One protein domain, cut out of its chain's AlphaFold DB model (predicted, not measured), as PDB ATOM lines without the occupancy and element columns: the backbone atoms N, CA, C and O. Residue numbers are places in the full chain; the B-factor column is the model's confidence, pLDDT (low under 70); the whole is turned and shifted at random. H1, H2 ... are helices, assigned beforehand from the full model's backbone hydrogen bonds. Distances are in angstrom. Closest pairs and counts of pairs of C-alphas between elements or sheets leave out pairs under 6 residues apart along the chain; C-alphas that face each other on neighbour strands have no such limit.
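What this domain is: This is residues 292 to 461 of the 722 residues of an uncharacterized protein of Piromyces finnis (UniProt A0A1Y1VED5). An elongated body of helices: H1, H2 and H3 fold back on one another at one end, H6 packs on H3, and H7 and H8 pack on H6. H9 is at the other end of the long axis and touches no helix, while the short H4 and H5 lie between H3 and H6 along the chain. The printed part has 170 residues with nine named helices, H1 to H9 in order, and no named strand; the class is all helix. The whole is compact, with a radius of gyration of the C-alphas of 17.4 A, and spans 56 by 33 by 29 A.

How they stand to each other: H1, residues 292 to 310, and H2, residues 321 to 336, touch as a helical hairpin at a shallow tilt of 21 degrees, opposite ways; their closest C-alphas, of Tyr 303 and Ser 321, are 4.6 A apart. H2 and H3, residues 343 to 359, form a second helical hairpin, at a shallow tilt of 34 degrees, only just short of steep; their closest C-alphas, of Glu 329 and Ala 352, are 6.1 A apart. H1 and H3 are near each other. H4, residues 366 to 369, is close to H2 but not clearly touching it, with the C-alphas of Lys 330 and Ile 367 7.0 A apart. H5, residues 374 to 378, touches no helix. H6, residues 390 to 407, is the hub, touching three helices. It touches H3 at a shallow tilt of 33 degrees, only just short of steep, the same way; the closest C-alphas, of Thr 343 and Phe 395, are 4.4 A apart. With residues 393 to 401 alone H6 touches H7, residues 423 to 431, at a shallow tilt of 25 degrees, the same way; the closest C-alphas, of Glu 394 and Leu 425, are 6.7 A apart. With residues 400 to 404 alone it touches H8, residues 436 to 439; the closest C-alphas, of Ala 400 and Ile 439, are 6.3 A apart. H9, residues 447 to 460, is apart from H6, H7 and H8. Every O i to N i+4 pair is within hydrogen-bond range in H2, H5, H6 and H7, against 14 of 15 in H1, 12 of 13 in H3 and 9 of 10 in H9; H4 and H8 are too short for such a pair.

Where its parts are: H1 begins at C-alpha 292 (-32.496, 22.612, -26.612) and is 27.1 A long; H2 measures 22.6 A, H3 24.4 A, H6 26.0 A and H9 19.9 A. H9 ends at C-alpha 460 (-0.456, 1.945, -11.032).

The domain as a whole: The C-alphas farthest apart, of Pro 316 and Asn 461, are 58.2 A apart. The printed part has no cut; the links H5 to H6 and H6 to H7 are long. Residues 311 to 318, 364, 382 to 387, 410 to 421 and 441 to 461 have pLDDT under 70.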
ATOM      1  N   PHE A 292     -33.548  21.589 -26.704       95.56
ATOM      2  CA  PHE A 292     -32.496  22.612 -26.612       95.56
ATOM      3  C   PHE A 292     -31.195  22.256 -27.364       95.56
ATOM      4  O   PHE A 292     -30.759  22.991 -28.254       95.56
ATOM      5  N   LEU A 293     -30.564  21.116 -27.055       95.31
ATOM      6  CA  LEU A 293     -29.303  20.699 -27.682       95.31
ATOM      7  C   LEU A 293     -29.411  20.487 -29.205       95.31
ATOM      8  O   LEU A 293     -28.460  20.855 -29.902       95.31
ATOM      9  N   PRO A 294     -30.520  19.970 -29.774       95.44
ATOM     10  CA  PRO A 294     -30.734  19.947 -31.220       95.44
ATOM     11  C   PRO A 294     -30.622  21.324 -31.887       95.44
ATOM     12  O   PRO A 294     -29.986  21.421 -32.939       95.44
ATOM     13  N   LEU A 295     -31.151  22.389 -31.268       96.38
ATOM     14  CA  LEU A 295     -31.037  23.754 -31.793       96.38
ATOM     15  C   LEU A 295     -29.587  24.260 -31.741       96.38
ATOM     16  O   LEU A 295     -29.049  24.688 -32.764       96.38
ATOM     17  N   ILE A 296     -28.914  24.113 -30.594       97.25
ATOM     18  CA  ILE A 296     -27.488  24.457 -30.438       97.25
ATOM     19  C   ILE A 296     -26.624  23.720 -31.477       97.25
ATOM     20  O   ILE A 296     -25.778  24.316 -32.146       97.25
ATOM     21  N   ASN A 297     -26.864  22.420 -31.670       96.50
ATOM     22  CA  ASN A 297     -26.167  21.604 -32.664       96.50
ATOM     23  C   ASN A 297     -26.476  22.035 -34.110       96.50
ATOM     24  O   ASN A 297     -25.599  21.932 -34.971       96.50
ATOM     25  N   HIS A 298     -27.685  22.527 -34.396       95.75
ATOM     26  CA  HIS A 298     -28.033  23.080 -35.704       95.75
ATOM     27  C   HIS A 298     -27.301  24.399 -35.973       95.75
ATOM     28  O   HIS A 298     -26.645  24.516 -37.010       95.75
ATOM     29  N   TYR A 299     -27.317  25.357 -35.041       96.81
ATOM     30  CA  TYR A 299     -26.561  26.599 -35.214       96.81
ATOM     31  C   TYR A 299     -25.051  26.341 -35.327       96.81
ATOM     32  O   TYR A 299     -24.403  26.993 -36.140       96.81
ATOM     33  N   PHE A 300     -24.480  25.351 -34.622       97.12
ATOM     34  CA  PHE A 300     -23.075  24.964 -34.839       97.12
ATOM     35  C   PHE A 300     -22.834  24.492 -36.285       97.12
ATOM     36  O   PHE A 300     -21.838  24.882 -36.897       97.12
ATOM     37  N   LYS A 301     -23.749  23.703 -36.871       95.88
ATOM     38  CA  LYS A 301     -23.678  23.305 -38.292       95.88
ATOM     39  C   LYS A 301     -23.789  24.514 -39.237       95.88
ATOM     40  O   LYS A 301     -23.109  24.522 -40.262       95.88
ATOM     41  N   LEU A 302     -24.601  25.526 -38.909       94.56
ATOM     42  CA  LEU A 302     -24.685  26.769 -39.688       94.56
ATOM     43  C   LEU A 302     -23.418  27.626 -39.558       94.56
ATOM     44  O   LEU A 302     -22.886  28.042 -40.583       94.56
ATOM     45  N   TYR A 303     -22.875  27.797 -38.348       94.69
ATOM     46  CA  TYR A 303     -21.590  28.465 -38.103       94.69
ATOM     47  C   TYR A 303     -20.476  27.872 -38.980       94.69
ATOM     48  O   TYR A 303     -19.814  28.612 -39.705       94.69
ATOM     49  N   TYR A 304     -20.305  26.543 -38.987       94.06
ATOM     50  CA  TYR A 304     -19.275  25.902 -39.811       94.06
ATOM     51  C   TYR A 304     -19.519  26.103 -41.317       94.06
ATOM     52  O   TYR A 304     -18.575  26.386 -42.054       94.06
ATOM     53  N   LYS A 305     -20.776  26.032 -41.781       92.56
ATOM     54  CA  LYS A 305     -21.140  26.319 -43.183       92.56
ATOM     55  C   LYS A 305     -20.916  27.783 -43.584       92.56
ATOM     56  O   LYS A 305     -20.608  28.031 -44.747       92.56
ATOM     57  N   ALA A 306     -21.081  28.734 -42.664       90.12
ATOM     58  CA  ALA A 306     -20.830  30.156 -42.897       90.12
ATOM     59  C   ALA A 306     -19.323  30.461 -42.905       90.12
ATOM     60  O   ALA A 306     -18.821  31.024 -43.873       90.12
ATOM     61  N   ALA A 307     -18.582  29.987 -41.899       88.62
ATOM     62  CA  ALA A 307     -17.141  30.213 -41.773       88.62
ATOM     63  C   ALA A 307     -16.334  29.666 -42.971       88.62
ATOM     64  O   ALA A 307     -15.356  30.283 -43.385       88.62
ATOM     65  N   LEU A 308     -16.765  28.545 -43.568       87.75
ATOM     66  CA  LEU A 308     -16.170  28.003 -44.801       87.75
ATOM     67  C   LEU A 308     -16.412  28.880 -46.045       87.75
ATOM     68  O   LEU A 308     -15.639  28.806 -46.995       87.75
ATOM     69  N   LYS A 309     -17.472  29.701 -46.063       86.00
ATOM     70  CA  LYS A 309     -17.783  30.627 -47.168       86.00
ATOM     71  C   LYS A 309     -17.147  32.003 -46.971       86.00
ATOM     72  O   LYS A 309     -16.730  32.630 -47.940       86.00
ATOM     73  N   GLU A 310     -17.065  32.469 -45.730       83.69
ATOM     74  CA  GLU A 310     -16.499  33.781 -45.393       83.69
ATOM     75  C   GLU A 310     -14.994  33.872 -45.650       83.69
ATOM     76  O   GLU A 310     -14.513  34.927 -46.049       83.69
ATOM     77  N   GLY A 311     -14.270  32.751 -45.557       66.00
ATOM     78  CA  GLY A 311     -12.880  32.655 -46.022       66.00
ATOM     79  C   GLY A 311     -12.688  32.882 -47.532       66.00
ATOM     80  O   GLY A 311     -11.556  32.867 -48.000       66.00
ATOM     81  N   LEU A 312     -13.773  33.078 -48.296       57.44
ATOM     82  CA  LEU A 312     -13.750  33.363 -49.734       57.44
ATOM     83  C   LEU A 312     -14.388  34.715 -50.101       57.44
ATOM     84  O   LEU A 312     -13.964  35.313 -51.089       57.44
ATOM     85  N   LYS A 313     -15.401  35.205 -49.361       55.78
ATOM     86  CA  LYS A 313     -16.060  36.514 -49.590       55.78
ATOM     87  C   LYS A 313     -16.635  37.113 -48.302       55.78
ATOM     88  O   LYS A 313     -17.133  36.389 -47.450       55.78
ATOM     89  N   SER A 314     -16.669  38.445 -48.218       51.91
ATOM     90  CA  SER A 314     -17.442  39.171 -47.197       51.91
ATOM     91  C   SER A 314     -18.952  38.962 -47.402       51.91
ATOM     92  O   SER A 314     -19.443  39.086 -48.527       51.91
ATOM     93  N   TYR A 315     -19.685  38.643 -46.329       52.88
ATOM     94  CA  TYR A 315     -21.128  38.353 -46.333       52.88
ATOM     95  C   TYR A 315     -21.900  39.267 -45.355       52.88
ATOM     96  O   TYR A 315     -21.328  39.744 -44.374       52.88
ATOM     97  N   PRO A 316     -23.207  39.516 -45.582       54.22
ATOM     98  CA  PRO A 316     -24.014  40.378 -44.721       54.22
ATOM     99  C   PRO A 316     -24.222  39.795 -43.314       54.22
ATOM    100  O   PRO A 316     -24.375  38.586 -43.117       54.22
ATOM    101  N   SER A 317     -24.300  40.691 -42.327       66.50
ATOM    102  CA  SER A 317     -24.235  40.380 -40.891       66.50
ATOM    103  C   SER A 317     -25.228  39.319 -40.398       66.50
ATOM    104  O   SER A 317     -24.848  38.474 -39.588       66.50
ATOM    105  N   LYS A 318     -26.472  39.311 -40.898       68.25
ATOM    106  CA  LYS A 318     -27.540  38.384 -40.460       68.25
ATOM    107  C   LYS A 318     -27.309  36.910 -40.817       68.25
ATOM    108  O   LYS A 318     -27.964  36.052 -40.242       68.25
ATOM    109  N   THR A 319     -26.404  36.600 -41.743       77.31
ATOM    110  CA  THR A 319     -26.036  35.212 -42.098       77.31
ATOM    111  C   THR A 319     -24.592  34.882 -41.733       77.31
ATOM    112  O   THR A 319     -24.060  33.871 -42.191       77.31
ATOM    113  N   SER A 320     -23.941  35.748 -40.952       86.25
ATOM    114  CA  SER A 320     -22.525  35.600 -40.630       86.25
ATOM    115  C   SER A 320     -22.253  34.449 -39.660       86.25
ATOM    116  O   SER A 320     -23.083  34.103 -38.816       86.25
ATOM    117  N   SER A 321     -21.046  33.890 -39.717       89.88
ATOM    118  CA  SER A 321     -20.553  32.937 -38.719       89.88
ATOM    119  C   SER A 321     -20.616  33.518 -37.296       89.88
ATOM    120  O   SER A 321     -21.044  32.831 -36.366       89.88
ATOM    121  N   LEU A 322     -20.299  34.812 -37.150       90.62
ATOM    122  CA  LEU A 322     -20.396  35.558 -35.895       90.62
ATOM    123  C   LEU A 322     -21.838  35.638 -35.364       90.62
ATOM    124  O   LEU A 322     -22.057  35.550 -34.157       90.62
ATOM    125  N   HIS A 323     -22.841  35.764 -36.240       91.75
ATOM    126  CA  HIS A 323     -24.243  35.751 -35.820       91.75
ATOM    127  C   HIS A 323     -24.626  34.405 -35.190       91.75
ATOM    128  O   HIS A 323     -25.173  34.379 -34.087       91.75
ATOM    129  N   TYR A 324     -24.273  33.286 -35.834       94.00
ATOM    130  CA  TYR A 324     -24.578  31.956 -35.303       94.00
ATOM    131  C   TYR A 324     -23.839  31.650 -33.994       94.00
ATOM    132  O   TYR A 324     -24.451  31.086 -33.087       94.00
ATOM    133  N   ILE A 325     -22.567  32.046 -33.846       94.38
ATOM    134  CA  ILE A 325     -21.843  31.795 -32.590       94.38
ATOM    135  C   ILE A 325     -22.389  32.636 -31.426       94.38
ATOM    136  O   ILE A 325     -22.497  32.119 -30.316       94.38
ATOM    137  N   LYS A 326     -22.848  33.872 -31.681       92.81
ATOM    138  CA  LYS A 326     -23.528  34.695 -30.667       92.81
ATOM    139  C   LYS A 326     -24.916  34.174 -30.287       92.81
ATOM    140  O   LYS A 326     -25.293  34.298 -29.127       92.81
ATOM    141  N   LEU A 327     -25.667  33.563 -31.210       93.75
ATOM    142  CA  LEU A 327     -26.918  32.867 -30.864       93.75
ATOM    143  C   LEU A 327     -26.657  31.658 -29.953       93.75
ATOM    144  O   LEU A 327     -27.364  31.471 -28.966       93.75
ATOM    145  N   ILE A 328     -25.621  30.868 -30.257       96.00
ATOM    146  CA  ILE A 328     -25.198  29.717 -29.445       96.00
ATOM    147  C   ILE A 328     -24.774  30.163 -28.043       96.00
ATOM    148  O   ILE A 328     -25.258  29.607 -27.060       96.00
ATOM    149  N   GLU A 329     -23.894  31.163 -27.950       95.19
ATOM    150  CA  GLU A 329     -23.447  31.739 -26.679       95.19
ATOM    151  C   GLU A 329     -24.638  32.261 -25.871       95.19
ATOM    152  O   GLU A 329     -24.825  31.828 -24.738       95.19
ATOM    153  N   LYS A 330     -25.486  33.114 -26.467       94.31
ATOM    154  CA  LYS A 330     -26.669  33.676 -25.805       94.31
ATOM    155  C   LYS A 330     -27.535  32.579 -25.178       94.31
ATOM    156  O   LYS A 330     -27.802  32.638 -23.983       94.31
ATOM    157  N   LEU A 331     -27.929  31.573 -25.962       95.25
ATOM    158  CA  LEU A 331     -28.803  30.495 -25.493       95.25
ATOM    159  C   LEU A 331     -28.148  29.627 -24.414       95.25
ATOM    160  O   LEU A 331     -28.815  29.239 -23.458       95.25
ATOM    161  N   LEU A 332     -26.855  29.313 -24.546       95.44
ATOM    162  CA  LEU A 332     -26.130  28.540 -23.534       95.44
ATOM    163  C   LEU A 332     -26.010  29.307 -22.218       95.44
ATOM    164  O   LEU A 332     -26.195  28.712 -21.163       95.44
ATOM    165  N   VAL A 333     -25.748  30.613 -22.272       93.88
ATOM    166  CA  VAL A 333     -25.656  31.462 -21.080       93.88
ATOM    167  C   VAL A 333     -27.026  31.635 -20.426       93.88
ATOM    168  O   VAL A 333     -27.154  31.353 -19.242       93.88
ATOM    169  N   GLU A 334     -28.066  31.979 -21.191       93.25
ATOM    170  CA  GLU A 334     -29.444  32.105 -20.682       93.25
ATOM    171  C   GLU A 334     -29.997  30.793 -20.104       93.25
ATOM    172  O   GLU A 334     -30.869  30.830 -19.238       93.25
ATOM    173  N   ARG A 335     -29.479  29.631 -20.527       93.50
ATOM    174  CA  ARG A 335     -29.785  28.338 -19.900       93.50
ATOM    175  C   ARG A 335     -28.957  28.080 -18.638       93.50
ATOM    176  O   ARG A 335     -29.510  27.623 -17.639       93.50
ATOM    177  N   LEU A 336     -27.651  28.348 -18.671       92.81
ATOM    178  CA  LEU A 336     -26.743  28.123 -17.538       92.81
ATOM    179  C   LEU A 336     -27.037  29.057 -16.355       92.81
ATOM    180  O   LEU A 336     -26.895  28.612 -15.219       92.81
ATOM    181  N   ASP A 337     -27.566  30.262 -16.609       91.50
ATOM    182  CA  ASP A 337     -28.120  31.187 -15.601       91.50
ATOM    183  C   ASP A 337     -29.110  30.510 -14.622       91.50
ATOM    184  O   ASP A 337     -29.313  31.005 -13.515       91.50
ATOM    185  N   PHE A 338     -29.707  29.373 -15.008       87.94
ATOM    186  CA  PHE A 338     -30.594  28.559 -14.169       87.94
ATOM    187  C   PHE A 338     -30.133  27.098 -13.972       87.94
ATOM    188  O   PHE A 338     -30.727  26.378 -13.169       87.94
ATOM    189  N   GLU A 339     -29.105  26.623 -14.686       87.44
ATOM    190  CA  GLU A 339     -28.677  25.215 -14.697       87.44
ATOM    191  C   GLU A 339     -27.164  25.084 -14.462       87.44
ATOM    192  O   GLU A 339     -26.352  25.244 -15.367       87.44
ATOM    193  N   ILE A 340     -26.764  24.735 -13.236       82.19
ATOM    194  CA  ILE A 340     -25.342  24.721 -12.855       82.19
ATOM    195  C   ILE A 340     -24.580  23.520 -13.443       82.19
ATOM    196  O   ILE A 340     -23.444  23.690 -13.874       82.19
ATOM    197  N   GLY A 341     -25.169  22.317 -13.422       82.25
ATOM    198  CA  GLY A 341     -24.429  21.046 -13.310       82.25
ATOM    199  C   GLY A 341     -24.249  20.171 -14.560       82.25
ATOM    200  O   GLY A 341     -23.988  18.986 -14.397       82.25
ATOM    201  N   ASN A 342     -24.428  20.669 -15.792       89.25
ATOM    202  CA  ASN A 342     -24.389  19.800 -16.983       89.25
ATOM    203  C   ASN A 342     -23.092  19.896 -17.810       89.25
ATOM    204  O   ASN A 342     -22.840  20.897 -18.483       89.25
ATOM    205  N   THR A 343     -22.319  18.805 -17.847       91.62
ATOM    206  CA  THR A 343     -21.056  18.667 -18.600       91.62
ATOM    207  C   THR A 343     -21.184  19.039 -20.076       91.62
ATOM    208  O   THR A 343     -20.302  19.701 -20.622       91.62
ATOM    209  N   GLN A 344     -22.284  18.658 -20.740       94.12
ATOM    210  CA  GLN A 344     -22.468  18.955 -22.160       94.12
ATOM    211  C   GLN A 344     -22.687  20.450 -22.412       94.12
ATOM    212  O   GLN A 344     -22.085  20.982 -23.341       94.12
ATOM    213  N   LEU A 345     -23.487  21.149 -21.597       94.81
ATOM    214  CA  LEU A 345     -23.703  22.594 -21.746       94.81
ATOM    215  C   LEU A 345     -22.386  23.373 -21.603       94.81
ATOM    216  O   LEU A 345     -22.053  24.163 -22.488       94.81
ATOM    217  N   TRP A 346     -21.582  23.078 -20.575       94.62
ATOM    218  CA  TRP A 346     -20.264  23.703 -20.397       94.62
ATOM    219  C   TRP A 346     -19.294  23.373 -21.542       94.62
ATOM    220  O   TRP A 346     -18.614  24.267 -22.037       94.62
ATOM    221  N   LYS A 347     -19.298  22.135 -22.053       95.88
ATOM    222  CA  LYS A 347     -18.510  21.697 -23.227       95.88
ATOM    223  C   LYS A 347     -18.938  22.365 -24.542       95.88
ATOM    224  O   LYS A 347     -18.128  22.527 -25.456       95.88
ATOM    225  N   LYS A 348     -20.211  22.759 -24.673       97.00
ATOM    226  CA  LYS A 348     -20.702  23.568 -25.806       97.00
ATOM    227  C   LYS A 348     -20.327  25.041 -25.628       97.00
ATOM    228  O   LYS A 348     -19.944  25.669 -26.615       97.00
ATOM    229  N   LEU A 349     -20.382  25.571 -24.401       96.56
ATOM    230  CA  LEU A 349     -20.034  26.963 -24.109       96.56
ATOM    231  C   LEU A 349     -18.529  27.214 -24.250       96.56
ATOM    232  O   LEU A 349     -18.158  28.164 -24.932       96.56
ATOM    233  N   SER A 350     -17.662  26.347 -23.713       95.44
ATOM    234  CA  SER A 350     -16.203  26.488 -23.855       95.44
ATOM    235  C   SER A 350     -15.802  26.530 -25.327       95.44
ATOM    236  O   SER A 350     -14.984  27.350 -25.738       95.44
ATOM    237  N   LYS A 351     -16.438  25.688 -26.149       96.25
ATOM    238  CA  LYS A 351     -16.245  25.643 -27.598       96.25
ATOM    239  C   LYS A 351     -16.748  26.906 -28.303       96.25
ATOM    240  O   LYS A 351     -16.110  27.342 -29.257       96.25
ATOM    241  N   ALA A 352     -17.859  27.493 -27.856       95.94
ATOM    242  CA  ALA A 352     -18.349  28.762 -28.390       95.94
ATOM    243  C   ALA A 352     -17.419  29.930 -28.019       95.94
ATOM    244  O   ALA A 352     -17.016  30.687 -28.898       95.94
ATOM    245  N   LEU A 353     -17.004  30.017 -26.752       93.69
ATOM    246  CA  LEU A 353     -16.084  31.037 -26.246       93.69
ATOM    247  C   LEU A 353     -14.689  30.948 -26.882       93.69
ATOM    248  O   LEU A 353     -14.115  31.980 -27.218       93.69
ATOM    249  N   TYR A 354     -14.174  29.740 -27.126       93.69
ATOM    250  CA  TYR A 354     -12.947  29.521 -27.898       93.69
ATOM    251  C   TYR A 354     -13.062  30.089 -29.317       93.69
ATOM    252  O   TYR A 354     -12.227  30.881 -29.738       93.69
ATOM    253  N   ILE A 355     -14.142  29.753 -30.034       92.75
ATOM    254  CA  ILE A 355     -14.401  30.279 -31.383       92.75
ATOM    255  C   ILE A 355     -14.517  31.810 -31.377       92.75
ATOM    256  O   ILE A 355     -14.046  32.447 -32.317       92.75
ATOM    257  N   ILE A 356     -15.131  32.394 -30.342       90.31
ATOM    258  CA  ILE A 356     -15.257  33.847 -30.190       90.31
ATOM    259  C   ILE A 356     -13.876  34.494 -30.020       90.31
ATOM    260  O   ILE A 356     -13.523  35.367 -30.808       90.31
ATOM    261  N   ASN A 357     -13.073  34.023 -29.062       87.06
ATOM    262  CA  ASN A 357     -11.768  34.612 -28.751       87.06
ATOM    263  C   ASN A 357     -10.723  34.415 -29.867       87.06
ATOM    264  O   ASN A 357      -9.986  35.347 -30.161       87.06
ATOM    265  N   GLU A 358     -10.679  33.255 -30.529       87.12
ATOM    266  CA  GLU A 358      -9.699  32.985 -31.600       87.12
ATOM    267  C   GLU A 358      -9.950  33.784 -32.888       87.12
ATOM    268  O   GLU A 358      -9.015  34.087 -33.626       87.12
ATOM    269  N   LYS A 359     -11.218  34.071 -33.217       84.75
ATOM    270  CA  LYS A 359     -11.598  34.602 -34.541       84.75
ATOM    271  C   LYS A 359     -12.216  35.991 -34.533       84.75
ATOM    272  O   LYS A 359     -12.270  36.623 -35.585       84.75
ATOM    273  N   TYR A 360     -12.713  36.448 -33.390       83.56
ATOM    274  CA  TYR A 360     -13.450  37.703 -33.267       83.56
ATOM    275  C   TYR A 360     -12.973  38.452 -32.017       83.56
ATOM    276  O   TYR A 360     -13.755  38.804 -31.132       83.56
ATOM    277  N   LEU A 361     -11.656  38.677 -31.968       75.62
ATOM    278  CA  LEU A 361     -11.010  39.601 -31.037       75.62
ATOM    279  C   LEU A 361     -11.743  40.954 -31.022       75.62
ATOM    280  O   LEU A 361     -12.363  41.356 -32.008       75.62
ATOM    281  N   ASP A 362     -11.702  41.625 -29.872       70.50
ATOM    282  CA  ASP A 362     -12.342  42.920 -29.600       70.50
ATOM    283  C   ASP A 362     -13.878  42.969 -29.757       70.50
ATOM    284  O   ASP A 362     -14.496  44.022 -29.579       70.50
ATOM    285  N   VAL A 363     -14.543  41.831 -30.001       75.38
ATOM    286  CA  VAL A 363     -16.009  41.747 -30.006       75.38
ATOM    287  C   VAL A 363     -16.553  41.739 -28.575       75.38
ATOM    288  O   VAL A 363     -16.885  40.706 -27.995       75.38
ATOM    289  N   ASP A 364     -16.688  42.943 -28.025       63.31
ATOM    290  CA  ASP A 364     -17.255  43.210 -26.706       63.31
ATOM    291  C   ASP A 364     -18.678  42.630 -26.568       63.31
ATOM    292  O   ASP A 364     -19.656  43.081 -27.180       63.31
ATOM    293  N   ASN A 365     -18.791  41.571 -25.767       71.12
ATOM    294  CA  ASN A 365     -20.031  40.841 -25.575       71.12
ATOM    295  C   ASN A 365     -20.830  41.410 -24.400       71.12
ATOM    296  O   ASN A 365     -20.696  40.989 -23.252       71.12
ATOM    297  N   ASN A 366     -21.766  42.305 -24.732       83.19
ATOM    298  CA  ASN A 366     -22.751  42.883 -23.808       83.19
ATOM    299  C   ASN A 366     -23.501  41.841 -22.945       83.19
ATOM    300  O   ASN A 366     -23.929  42.178 -21.845       83.19
ATOM    301  N   ILE A 367     -23.609  40.582 -23.397       86.50
ATOM    302  CA  ILE A 367     -24.150  39.432 -22.638       86.50
ATOM    303  C   ILE A 367     -23.445  39.262 -21.279       86.50
ATOM    304  O   ILE A 367     -24.095  38.924 -20.288       86.50
ATOM    305  N   TRP A 368     -22.134  39.523 -21.227       88.94
ATOM    306  CA  TRP A 368     -21.308  39.374 -20.030       88.94
ATOM    307  C   TRP A 368     -21.313  40.608 -19.126       88.94
ATOM    308  O   TRP A 368     -21.081  40.469 -17.927       88.94
ATOM    309  N   LYS A 369     -21.620  41.804 -19.647       88.06
ATOM    310  CA  LYS A 369     -21.602  43.052 -18.857       88.06
ATOM    311  C   LYS A 369     -22.586  43.031 -17.690       88.06
ATOM    312  O   LYS A 369     -22.233  43.467 -16.608       88.06
ATOM    313  N   SER A 370     -23.781  42.473 -17.887       86.88
ATOM    314  CA  SER A 370     -24.790  42.300 -16.830       86.88
ATOM    315  C   SER A 370     -24.622  41.015 -16.008       86.88
ATOM    316  O   SER A 370     -25.477  40.708 -15.176       86.88
ATOM    317  N   ARG A 371     -23.563  40.233 -16.260       89.94
ATOM    318  CA  ARG A 371     -23.325  38.923 -15.635       89.94
ATOM    319  C   ARG A 371     -22.041  38.850 -14.822       89.94
ATOM    320  O   ARG A 371     -22.058  38.202 -13.787       89.94
ATOM    321  N   ARG A 372     -20.955  39.518 -15.226       86.31
ATOM    322  CA  ARG A 372     -19.622  39.390 -14.599       86.31
ATOM    323  C   ARG A 372     -19.622  39.476 -13.066       86.31
ATOM    324  O   ARG A 372     -18.881  38.728 -12.437       86.31
ATOM    325  N   ASP A 373     -20.468  40.314 -12.479       85.56
ATOM    326  CA  ASP A 373     -20.503  40.524 -11.028       85.56
ATOM    327  C   ASP A 373     -21.085  39.317 -10.266       85.56
ATOM    328  O   ASP A 373     -20.459  38.802  -9.341       85.56
ATOM    329  N   TRP A 374     -22.257  38.814 -10.674       88.56
ATOM    330  CA  TRP A 374     -22.986  37.747  -9.963       88.56
ATOM    331  C   TRP A 374     -22.744  36.345 -10.539       88.56
ATOM    332  O   TRP A 374     -22.729  35.355  -9.807       88.56
ATOM    333  N   TRP A 375     -22.487  36.245 -11.845       89.19
ATOM    334  CA  TRP A 375     -22.121  34.997 -12.519       89.19
ATOM    335  C   TRP A 375     -20.742  34.520 -12.051       89.19
ATOM    336  O   TRP A 375     -20.447  33.342 -12.204       89.19
ATOM    337  N   LYS A 376     -19.916  35.382 -11.426       86.81
ATOM    338  CA  LYS A 376     -18.723  34.978 -10.661       86.81
ATOM    339  C   LYS A 376     -19.085  34.167  -9.421       86.81
ATOM    340  O   LYS A 376     -18.567  33.066  -9.245       86.81
ATOM    341  N   SER A 377     -20.000  34.669  -8.598       83.94
ATOM    342  CA  SER A 377     -20.504  33.913  -7.450       83.94
ATOM    343  C   SER A 377     -21.144  32.595  -7.891       83.94
ATOM    344  O   SER A 377     -20.823  31.539  -7.367       83.94
ATOM    345  N   PHE A 378     -21.957  32.601  -8.948       85.62
ATOM    346  CA  PHE A 378     -22.650  31.392  -9.411       85.62
ATOM    347  C   PHE A 378     -21.733  30.407 -10.202       85.62
ATOM    348  O   PHE A 378     -21.816  29.185 -10.025       85.62
ATOM    349  N   HIS A 379     -20.784  30.891 -11.030       85.69
ATOM    350  CA  HIS A 379     -19.912  30.088 -11.954       85.69
ATOM    351  C   HIS A 379     -18.226  30.202 -11.723       85.69
ATOM    352  O   HIS A 379     -16.564  30.437 -12.783       85.69
ATOM    353  N   PHE A 380     -18.474  29.918 -10.343       78.94
ATOM    354  CA  PHE A 380     -17.709  29.034  -9.410       78.94
ATOM    355  C   PHE A 380     -18.293  28.793  -8.012       78.94
ATOM    356  O   PHE A 380     -18.657  27.640  -7.772       78.94
ATOM    357  N   GLU A 381     -18.316  29.826  -7.161       70.50
ATOM    358  CA  GLU A 381     -18.084  29.847  -5.695       70.50
ATOM    359  C   GLU A 381     -17.532  28.601  -4.985       70.50
ATOM    360  O   GLU A 381     -17.961  27.461  -5.164       70.50
ATOM    361  N   ASN A 382     -16.560  28.869  -4.114       56.38
ATOM    362  CA  ASN A 382     -15.697  27.874  -3.505       56.38
ATOM    363  C   ASN A 382     -16.478  26.861  -2.660       56.38
ATOM    364  O   ASN A 382     -17.008  27.188  -1.596       56.38
ATOM    365  N   LYS A 383     -16.447  25.600  -3.086       59.06
ATOM    366  CA  LYS A 383     -16.745  24.435  -2.253       59.06
ATOM    367  C   LYS A 383     -15.652  23.401  -2.485       59.06
ATOM    368  O   LYS A 383     -15.218  23.199  -3.618       59.06
ATOM    369  N   GLU A 384     -15.210  22.732  -1.426       61.25
ATOM    370  CA  GLU A 384     -14.350  21.557  -1.576       61.25
ATOM    371  C   GLU A 384     -15.162  20.446  -2.241       61.25
ATOM    372  O   GLU A 384     -16.031  19.831  -1.621       61.25
ATOM    373  N   ILE A 385     -14.919  20.228  -3.531       61.28
ATOM    374  CA  ILE A 385     -15.669  19.267  -4.333       61.28
ATOM    375  C   ILE A 385     -14.797  18.037  -4.536       61.28
ATOM    376  O   ILE A 385     -13.735  18.091  -5.153       61.28
ATOM    377  N   LYS A 386     -15.267  16.919  -3.985       66.31
ATOM    378  CA  LYS A 386     -14.725  15.592  -4.255       66.31
ATOM    379  C   LYS A 386     -15.400  15.082  -5.523       66.31
ATOM    380  O   LYS A 386     -16.622  15.122  -5.620       66.31
ATOM    381  N   PHE A 387     -14.604  14.654  -6.494       66.38
ATOM    382  CA  PHE A 387     -15.100  14.096  -7.749       66.38
ATOM    383  C   PHE A 387     -15.431  12.621  -7.519       66.38
ATOM    384  O   PHE A 387     -14.553  11.864  -7.104       66.38
ATOM    385  N   GLU A 388     -16.676  12.220  -7.767       71.31
ATOM    386  CA  GLU A 388     -17.097  10.816  -7.668       71.31
ATOM    387  C   GLU A 388     -16.981  10.107  -9.029       71.31
ATOM    388  O   GLU A 388     -16.781   8.894  -9.082       71.31
ATOM    389  N   SER A 389     -17.015  10.864 -10.134       78.81
ATOM    390  CA  SER A 389     -16.892  10.354 -11.499       78.81
ATOM    391  C   SER A 389     -15.896  11.129 -12.378       78.81
ATOM    392  O   SER A 389     -15.462  12.252 -12.097       78.81
ATOM    393  N   THR A 390     -15.558  10.533 -13.523       76.25
ATOM    394  CA  THR A 390     -14.814  11.204 -14.598       76.25
ATOM    395  C   THR A 390     -15.640  12.283 -15.306       76.25
ATOM    396  O   THR A 390     -15.054  13.241 -15.807       76.25
ATOM    397  N   GLU A 391     -16.973  12.189 -15.315       79.38
ATOM    398  CA  GLU A 391     -17.842  13.199 -15.934       79.38
ATOM    399  C   GLU A 391     -17.900  14.493 -15.113       79.38
ATOM    400  O   GLU A 391     -17.905  15.577 -15.703       79.38
ATOM    401  N   ASP A 392     -17.831  14.393 -13.778       78.62
ATOM    402  CA  ASP A 392     -17.659  15.550 -12.887       78.62
ATOM    403  C   ASP A 392     -16.358  16.286 -13.221       78.62
ATOM    404  O   ASP A 392     -16.338  17.501 -13.409       78.62
ATOM    405  N   SER A 393     -15.247  15.552 -13.334       81.50
ATOM    406  CA  SER A 393     -13.947  16.174 -13.611       81.50
ATOM    407  C   SER A 393     -13.863  16.802 -15.016       81.50
ATOM    408  O   SER A 393     -13.284  17.882 -15.147       81.50
ATOM    409  N   GLU A 394     -14.521  16.238 -16.043       87.94
ATOM    410  CA  GLU A 394     -14.718  16.939 -17.329       87.94
ATOM    411  C   GLU A 394     -15.551  18.218 -17.159       87.94
ATOM    412  O   GLU A 394     -15.197  19.261 -17.714       87.94
ATOM    413  N   PHE A 395     -16.628  18.174 -16.369       88.19
ATOM    414  CA  PHE A 395     -17.480  19.331 -16.096       88.19
ATOM    415  C   PHE A 395     -16.698  20.489 -15.464       88.19
ATOM    416  O   PHE A 395     -16.765  21.607 -15.977       88.19
ATOM    417  N   PHE A 396     -15.908  20.242 -14.412       85.19
ATOM    418  CA  PHE A 396     -15.124  21.304 -13.767       85.19
ATOM    419  C   PHE A 396     -14.025  21.869 -14.673       85.19
ATOM    420  O   PHE A 396     -13.787  23.077 -14.641       85.19
ATOM    421  N   VAL A 397     -13.409  21.049 -15.532       87.94
ATOM    422  CA  VAL A 397     -12.421  21.525 -16.516       87.94
ATOM    423  C   VAL A 397     -13.070  22.424 -17.570       87.94
ATOM    424  O   VAL A 397     -12.580  23.529 -17.796       87.94
ATOM    425  N   TYR A 398     -14.210  22.039 -18.158       92.00
ATOM    426  CA  TYR A 398     -14.924  22.926 -19.088       92.00
ATOM    427  C   TYR A 398     -15.435  24.205 -18.409       92.00
ATOM    428  O   TYR A 398     -15.377  25.283 -19.005       92.00
ATOM    429  N   ARG A 399     -15.883  24.105 -17.152       89.19
ATOM    430  CA  ARG A 399     -16.332  25.235 -16.324       89.19
ATOM    431  C   ARG A 399     -15.199  26.244 -16.067       89.19
ATOM    432  O   ARG A 399     -15.415  27.440 -16.252       89.19
ATOM    433  N   ALA A 400     -13.991  25.777 -15.739       86.31
ATOM    434  CA  ALA A 400     -12.810  26.626 -15.538       86.31
ATOM    435  C   ALA A 400     -12.247  27.206 -16.855       86.31
ATOM    436  O   ALA A 400     -11.854  28.368 -16.910       86.31
ATOM    437  N   ILE A 401     -12.292  26.452 -17.958       90.00
ATOM    438  CA  ILE A 401     -11.955  26.971 -19.297       90.00
ATOM    439  C   ILE A 401     -12.896  28.127 -19.686       90.00
ATOM    440  O   ILE A 401     -12.445  29.142 -20.216       90.00
ATOM    441  N   CYS A 402     -14.196  28.025 -19.379       91.69
ATOM    442  CA  CYS A 402     -15.137  29.125 -19.607       91.69
ATOM    443  C   CYS A 402     -14.818  30.358 -18.750       91.69
ATOM    444  O   CYS A 402     -14.859  31.471 -19.272       91.69
ATOM    445  N   SER A 403     -14.473  30.195 -17.468       88.06
ATOM    446  CA  SER A 403     -14.158  31.344 -16.609       88.06
ATOM    447  C   SER A 403     -12.895  32.087 -17.081       88.06
ATOM    448  O   SER A 403     -12.909  33.317 -17.139       88.06
ATOM    449  N   VAL A 404     -11.865  31.382 -17.566       88.12
ATOM    450  CA  VAL A 404     -10.681  32.018 -18.178       88.12
ATOM    451  C   VAL A 404     -11.034  32.820 -19.440       88.12
ATOM    452  O   VAL A 404     -10.535  33.935 -19.592       88.12
ATOM    453  N   TYR A 405     -11.932  32.334 -20.309       89.50
ATOM    454  CA  TYR A 405     -12.396  33.107 -21.477       89.50
ATOM    455  C   TYR A 405     -13.255  34.337 -21.115       89.50
ATOM    456  O   TYR A 405     -13.252  35.314 -21.859       89.50
ATOM    457  N   ILE A 406     -14.016  34.303 -20.016       88.25
ATOM    458  CA  ILE A 406     -14.979  35.368 -19.657       88.25
ATOM    459  C   ILE A 406     -14.325  36.487 -18.833       88.25
ATOM    460  O   ILE A 406     -14.672  37.665 -18.997       88.25
ATOM    461  N   TYR A 407     -13.396  36.125 -17.945       86.12
ATOM    462  CA  TYR A 407     -12.770  37.029 -16.974       86.12
ATOM    463  C   TYR A 407     -11.282  37.300 -17.252       86.12
ATOM    464  O   TYR A 407     -10.760  38.311 -16.790       86.12
ATOM    465  N   GLY A 408     -10.607  36.451 -18.034       84.75
ATOM    466  CA  GLY A 408      -9.182  36.569 -18.348       84.75
ATOM    467  C   GLY A 408      -8.263  35.802 -17.387       84.75
ATOM    468  O   GLY A 408      -8.637  35.434 -16.275       84.75
ATOM    469  N   LYS A 409      -7.016  35.584 -17.827       71.75
ATOM    470  CA  LYS A 409      -6.032  34.642 -17.244       71.75
ATOM    471  C   LYS A 409      -5.503  34.964 -15.827       71.75
ATOM    472  O   LYS A 409      -4.645  34.233 -15.351       71.75
ATOM    473  N   ASN A 410      -5.948  36.045 -15.175       56.00
ATOM    474  CA  ASN A 410      -5.369  36.556 -13.914       56.00
ATOM    475  C   ASN A 410      -6.400  37.131 -12.910       56.00
ATOM    476  O   ASN A 410      -6.021  37.870 -12.007       56.00
ATOM    477  N   VAL A 411      -7.701  36.854 -13.054       57.19
ATOM    478  CA  VAL A 411      -8.708  37.280 -12.056       57.19
ATOM    479  C   VAL A 411      -8.778  36.261 -10.915       57.19
ATOM    480  O   VAL A 411      -8.681  35.067 -11.183       57.19
ATOM    481  N   ASP A 412      -9.008  36.718  -9.673       55.72
ATOM    482  CA  ASP A 412      -9.155  35.900  -8.450       55.72
ATOM    483  C   ASP A 412     -10.343  34.918  -8.517       55.72
ATOM    484  O   ASP A 412     -11.394  35.103  -7.894       55.72
ATOM    485  N   LEU A 413     -10.203  33.881  -9.331       56.34
ATOM    486  CA  LEU A 413     -11.149  32.802  -9.553       56.34
ATOM    487  C   LEU A 413     -10.561  31.547  -8.919       56.34
ATOM    488  O   LEU A 413      -9.952  30.717  -9.594       56.34
ATOM    489  N   LYS A 414     -10.796  31.395  -7.611       53.72
ATOM    490  CA  LYS A 414     -10.470  30.198  -6.814       53.72
ATOM    491  C   LYS A 414     -11.382  29.017  -7.179       53.72
ATOM    492  O   LYS A 414     -12.035  28.415  -6.333       53.72
ATOM    493  N   SER A 415     -11.492  28.748  -8.476       48.00
ATOM    494  CA  SER A 415     -12.513  27.921  -9.105       48.00
ATOM    495  C   SER A 415     -12.286  26.431  -8.837       48.00
ATOM    496  O   SER A 415     -11.801  25.696  -9.688       48.00
ATOM    497  N   ASN A 416     -12.678  26.012  -7.628       51.88
ATOM    498  CA  ASN A 416     -12.841  24.633  -7.161       51.88
ATOM    499  C   ASN A 416     -11.735  23.689  -7.660       51.88
ATOM    500  O   ASN A 416     -11.935  22.936  -8.613       51.88
ATOM    501  N   TYR A 417     -10.566  23.773  -7.016       52.91
ATOM    502  CA  TYR A 417      -9.327  23.107  -7.421       52.91
ATOM    503  C   TYR A 417      -9.529  21.639  -7.841       52.91
ATOM    504  O   TYR A 417      -9.682  20.741  -7.011       52.91
ATOM    505  N   VAL A 418      -9.443  21.376  -9.148       53.12
ATOM    506  CA  VAL A 418      -9.347  20.013  -9.682       53.12
ATOM    507  C   VAL A 418      -7.916  19.532  -9.457       53.12
ATOM    508  O   VAL A 418      -7.087  19.574 -10.355       53.12
ATOM    509  N   TYR A 419      -7.587  19.119  -8.233       53.59
ATOM    510  CA  TYR A 419      -6.221  18.696  -7.907       53.59
ATOM    511  C   TYR A 419      -5.800  17.387  -8.612       53.59
ATOM    512  O   TYR A 419      -4.607  17.150  -8.767       53.59
ATOM    513  N   ASN A 420      -6.745  16.562  -9.084       59.84
ATOM    514  CA  ASN A 420      -6.491  15.231  -9.664       59.84
ATOM    515  C   ASN A 420      -6.823  15.186 -11.179       59.84
ATOM    516  O   ASN A 420      -7.740  14.497 -11.624       59.84
ATOM    517  N   ILE A 421      -6.107  15.980 -11.984       64.81
ATOM    518  CA  ILE A 421      -6.317  16.099 -13.442       64.81
ATOM    519  C   ILE A 421      -5.744  14.869 -14.162       64.81
ATOM    520  O   ILE A 421      -4.533  14.651 -14.163       64.81
ATOM    521  N   SER A 422      -6.607  14.084 -14.813       75.12
ATOM    522  CA  SER A 422      -6.176  12.966 -15.661       75.12
ATOM    523  C   SER A 422      -5.572  13.444 -16.987       75.12
ATOM    524  O   SER A 422      -5.850  14.545 -17.457       75.12
ATOM    525  N   GLU A 423      -4.779  12.601 -17.650       78.81
ATOM    526  CA  GLU A 423      -4.122  12.951 -18.923       78.81
ATOM    527  C   GLU A 423      -5.133  13.324 -20.033       78.81
ATOM    528  O   GLU A 423      -4.882  14.233 -20.824       78.81
ATOM    529  N   LYS A 424      -6.334  12.724 -20.004       82.50
ATOM    530  CA  LYS A 424      -7.491  13.067 -20.858       82.50
ATOM    531  C   LYS A 424      -8.025  14.490 -20.606       82.50
ATOM    532  O   LYS A 424      -8.530  15.146 -21.515       82.50
ATOM    533  N   LEU A 425      -7.930  14.973 -19.368       81.69
ATOM    534  CA  LEU A 425      -8.309  16.338 -18.999       81.69
ATOM    535  C   LEU A 425      -7.195  17.336 -19.336       81.69
ATOM    536  O   LEU A 425      -7.493  18.436 -19.799       81.69
ATOM    537  N   GLU A 426      -5.921  16.944 -19.204       84.44
ATOM    538  CA  GLU A 426      -4.811  17.759 -19.710       84.44
ATOM    539  C   GLU A 426      -4.942  18.015 -21.220       84.44
ATOM    540  O   GLU A 426      -4.657  19.125 -21.667       84.44
ATOM    541  N   THR A 427      -5.368  17.023 -22.016       88.69
ATOM    542  CA  THR A 427      -5.611  17.231 -23.454       88.69
ATOM    543  C   THR A 427      -6.733  18.234 -23.709       88.69
ATOM    544  O   THR A 427      -6.532  19.127 -24.518       88.69
ATOM    545  N   ILE A 428      -7.836  18.209 -22.951       90.00
ATOM    546  CA  ILE A 428      -8.926  19.197 -23.099       90.00
ATOM    547  C   ILE A 428      -8.437  20.633 -22.829       90.00
ATOM    548  O   ILE A 428      -8.847  21.563 -23.522       90.00
ATOM    549  N   ILE A 429      -7.550  20.827 -21.848       88.38
ATOM    550  CA  ILE A 429      -6.958  22.141 -21.545       88.38
ATOM    551  C   ILE A 429      -6.046  22.607 -22.699       88.38
ATOM    552  O   ILE A 429      -6.125  23.763 -23.122       88.38
ATOM    553  N   LYS A 430      -5.237  21.695 -23.254       89.38
ATOM    554  CA  LYS A 430      -4.317  21.961 -24.379       89.38
ATOM    555  C   LYS A 430      -5.060  22.215 -25.700       89.38
ATOM    556  O   LYS A 430      -4.680  23.127 -26.428       89.38
ATOM    557  N   ASP A 431      -6.146  21.487 -25.967       90.56
ATOM    558  CA  ASP A 431      -7.040  21.666 -27.128       90.56
ATOM    559  C   ASP A 431      -7.694  23.061 -27.160       90.56
ATOM    560  O   ASP A 431      -8.078  23.552 -28.220       90.56
ATOM    561  N   HIS A 432      -7.816  23.699 -25.990       90.31
ATOM    562  CA  HIS A 432      -8.329  25.056 -25.803       90.31
ATOM    563  C   HIS A 432      -7.231  26.144 -25.792       90.31
ATOM    564  O   HIS A 432      -7.532  27.312 -25.537       90.31
ATOM    565  N   GLY A 433      -5.972  25.786 -26.080       88.69
ATOM    566  CA  GLY A 433      -4.842  26.720 -26.163       88.69
ATOM    567  C   GLY A 433      -4.276  27.172 -24.812       88.69
ATOM    568  O   GLY A 433      -3.511  28.137 -24.762       88.69
ATOM    569  N   PHE A 434      -4.636  26.501 -23.713       87.38
ATOM    570  CA  PHE A 434      -4.216  26.866 -22.360       87.38
ATOM    571  C   PHE A 434      -3.198  25.885 -21.766       87.38
ATOM    572  O   PHE A 434      -3.109  24.715 -22.138       87.38
ATOM    573  N   THR A 435      -2.451  26.363 -20.775       85.88
ATOM    574  CA  THR A 435      -1.678  25.536 -19.847       85.88
ATOM    575  C   THR A 435      -2.432  25.344 -18.531       85.88
ATOM    576  O   THR A 435      -3.229  26.187 -18.122       85.88
ATOM    577  N   GLU A 436      -2.121  24.274 -17.794       79.88
ATOM    578  CA  GLU A 436      -2.664  24.029 -16.444       79.88
ATOM    579  C   GLU A 436      -2.496  25.231 -15.499       79.88
ATOM    580  O   GLU A 436      -3.339  25.461 -14.642       79.88
ATOM    581  N   LYS A 437      -1.433  26.027 -15.667       78.38
ATOM    582  CA  LYS A 437      -1.162  27.208 -14.835       78.38
ATOM    583  C   LYS A 437      -2.076  28.393 -15.129       78.38
ATOM    584  O   LYS A 437      -2.271  29.219 -14.251       78.38
ATOM    585  N   GLU A 438      -2.613  28.489 -16.338       79.50
ATOM    586  CA  GLU A 438      -3.552  29.555 -16.713       79.50
ATOM    587  C   GLU A 438      -4.989  29.208 -16.306       79.50
ATOM    588  O   GLU A 438      -5.801  30.110 -16.136       79.50
ATOM    589  N   ILE A 439      -5.288  27.918 -16.109       76.00
ATOM    590  CA  ILE A 439      -6.551  27.451 -15.517       76.00
ATOM    591  C   ILE A 439      -6.478  27.442 -13.976       76.00
ATOM    592  O   ILE A 439      -7.461  27.759 -13.312       76.00
ATOM    593  N   TYR A 440      -5.316  27.115 -13.394       72.75
ATOM    594  CA  TYR A 440      -5.117  26.961 -11.944       72.75
ATOM    595  C   TYR A 440      -3.921  27.792 -11.419       72.75
ATOM    596  O   TYR A 440      -2.952  27.217 -10.911       72.75
ATOM    597  N   PRO A 441      -3.956  29.139 -11.510       63.47
ATOM    598  CA  PRO A 441      -2.802  30.002 -11.216       63.47
ATOM    599  C   PRO A 441      -2.326  29.965  -9.758       63.47
ATOM    600  O   PRO A 441      -1.141  30.159  -9.495       63.47
ATOM    601  N   GLU A 442      -3.215  29.669  -8.806       63.19
ATOM    602  CA  GLU A 442      -2.859  29.538  -7.386       63.19
ATOM    603  C   GLU A 442      -2.142  28.219  -7.038       63.19
ATOM    604  O   GLU A 442      -1.608  28.085  -5.941       63.19
ATOM    605  N   CYS A 443      -2.117  27.233  -7.942       60.34
ATOM    606  CA  CYS A 443      -1.576  25.905  -7.655       60.34
ATOM    607  C   CYS A 443      -0.051  25.876  -7.857       60.34
ATOM    608  O   CYS A 443       0.451  26.026  -8.977       60.34
ATOM    609  N   SER A 444       0.727  25.689  -6.786       62.16
ATOM    610  CA  SER A 444       2.183  25.806  -6.880       62.16
ATOM    611  C   SER A 444       2.825  24.659  -7.667       62.16
ATOM    612  O   SER A 444       2.333  23.530  -7.745       62.16
ATOM    613  N   ASN A 445       4.042  24.903  -8.167       61.66
ATOM    614  CA  ASN A 445       4.874  23.868  -8.797       61.66
ATOM    615  C   ASN A 445       5.221  22.684  -7.860       61.66
ATOM    616  O   ASN A 445       5.823  21.716  -8.334       61.66
ATOM    617  N   LYS A 446       4.928  22.770  -6.550       61.12
ATOM    618  CA  LYS A 446       5.078  21.667  -5.590       61.12
ATOM    619  C   LYS A 446       3.788  20.857  -5.485       61.12
ATOM    620  O   LYS A 446       3.853  19.648  -5.684       61.12
ATOM    621  N   GLU A 447       2.642  21.506  -5.297       56.59
ATOM    622  CA  GLU A 447       1.329  20.843  -5.226       56.59
ATOM    623  C   GLU A 447       1.011  20.110  -6.534       56.59
ATOM    624  O   GLU A 447       0.774  18.904  -6.509       56.59
ATOM    625  N   LEU A 448       1.168  20.771  -7.691       57.66
ATOM    626  CA  LEU A 448       1.021  20.139  -9.013       57.66
ATOM    627  C   LEU A 448       1.914  18.892  -9.185       57.66
ATOM    628  O   LEU A 448       1.555  17.967  -9.909       57.66
ATOM    629  N   LYS A 449       3.075  18.833  -8.518       61.44
ATOM    630  CA  LYS A 449       3.957  17.651  -8.534       61.44
ATOM    631  C   LYS A 449       3.570  16.599  -7.496       61.44
ATOM    632  O   LYS A 449       3.750  15.419  -7.768       61.44
ATOM    633  N   GLN A 450       3.057  16.993  -6.332       58.91
ATOM    634  CA  GLN A 450       2.556  16.057  -5.323       58.91
ATOM    635  C   GLN A 450       1.310  15.326  -5.839       58.91
ATOM    636  O   GLN A 450       1.284  14.098  -5.801       58.91
ATOM    637  N   TYR A 451       0.351  16.037  -6.439       53.22
ATOM    638  CA  TYR A 451      -0.866  15.417  -6.969       53.22
ATOM    639  C   TYR A 451      -0.638  14.591  -8.247       53.22
ATOM    640  O   TYR A 451      -1.137  13.472  -8.360       53.22
ATOM    641  N   LYS A 452       0.227  15.029  -9.179       51.59
ATOM    642  CA  LYS A 452       0.610  14.173 -10.325       51.59
ATOM    643  C   LYS A 452       1.392  12.912  -9.921       51.59
ATOM    644  O   LYS A 452       1.510  11.993 -10.733       51.59
ATOM    645  N   ASN A 453       1.889  12.838  -8.681       50.91
ATOM    646  CA  ASN A 453       2.409  11.602  -8.098       50.91
ATOM    647  C   ASN A 453       1.305  10.761  -7.425       50.91
ATOM    648  O   ASN A 453       1.354   9.542  -7.561       50.91
ATOM    649  N   SER A 454       0.300  11.356  -6.760       46.62
ATOM    650  CA  SER A 454      -0.817  10.584  -6.184       46.62
ATOM    651  C   SER A 454      -1.650   9.894  -7.265       46.62
ATOM    652  O   SER A 454      -1.812   8.678  -7.192       46.62
ATOM    653  N   TYR A 455      -2.050  10.600  -8.329       42.19
ATOM    654  CA  TYR A 455      -2.857   9.998  -9.403       42.19
ATOM    655  C   TYR A 455      -2.139   8.845 -10.115       42.19
ATOM    656  O   TYR A 455      -2.740   7.838 -10.490       42.19
ATOM    657  N   LYS A 456      -0.812   8.954 -10.270       44.88
ATOM    658  CA  LYS A 456      -0.002   7.869 -10.840       44.88
ATOM    659  C   LYS A 456       0.133   6.679  -9.897       44.88
ATOM    660  O   LYS A 456       0.235   5.565 -10.395       44.88
ATOM    661  N   ASN A 457       0.073   6.871  -8.582       43.38
ATOM    662  CA  ASN A 457       0.003   5.759  -7.634       43.38
ATOM    663  C   ASN A 457      -1.387   5.092  -7.644       43.38
ATOM    664  O   ASN A 457      -1.462   3.870  -7.556       43.38
ATOM    665  N   GLU A 458      -2.470   5.859  -7.821       39.81
ATOM    666  CA  GLU A 458      -3.832   5.323  -7.984       39.81
ATOM    667  C   GLU A 458      -3.952   4.472  -9.263       39.81
ATOM    668  O   GLU A 458      -4.381   3.322  -9.196       39.81
ATOM    669  N   ILE A 459      -3.482   4.978 -10.412       38.34
ATOM    670  CA  ILE A 459      -3.514   4.242 -11.690       38.34
ATOM    671  C   ILE A 459      -2.571   3.027 -11.696       38.34
ATOM    672  O   ILE A 459      -2.929   1.992 -12.246       38.34
ATOM    673  N   ILE A 460      -1.389   3.092 -11.071       40.00
ATOM    674  CA  ILE A 460      -0.456   1.945 -11.032       40.00
ATOM    675  C   ILE A 460      -1.021   0.758 -10.224       40.00
ATOM    676  O   ILE A 460      -0.636  -0.382 -10.479       40.00
ATOM    677  N   ASN A 461      -1.977   0.996  -9.323       38.03
ATOM    678  CA  ASN A 461      -2.722  -0.066  -8.639       38.03
ATOM    679  C   ASN A 461      -3.868  -0.657  -9.494       38.03
ATOM    680  O   ASN A 461      -4.464  -1.657  -9.098       38.03
TER     681      ASN A 461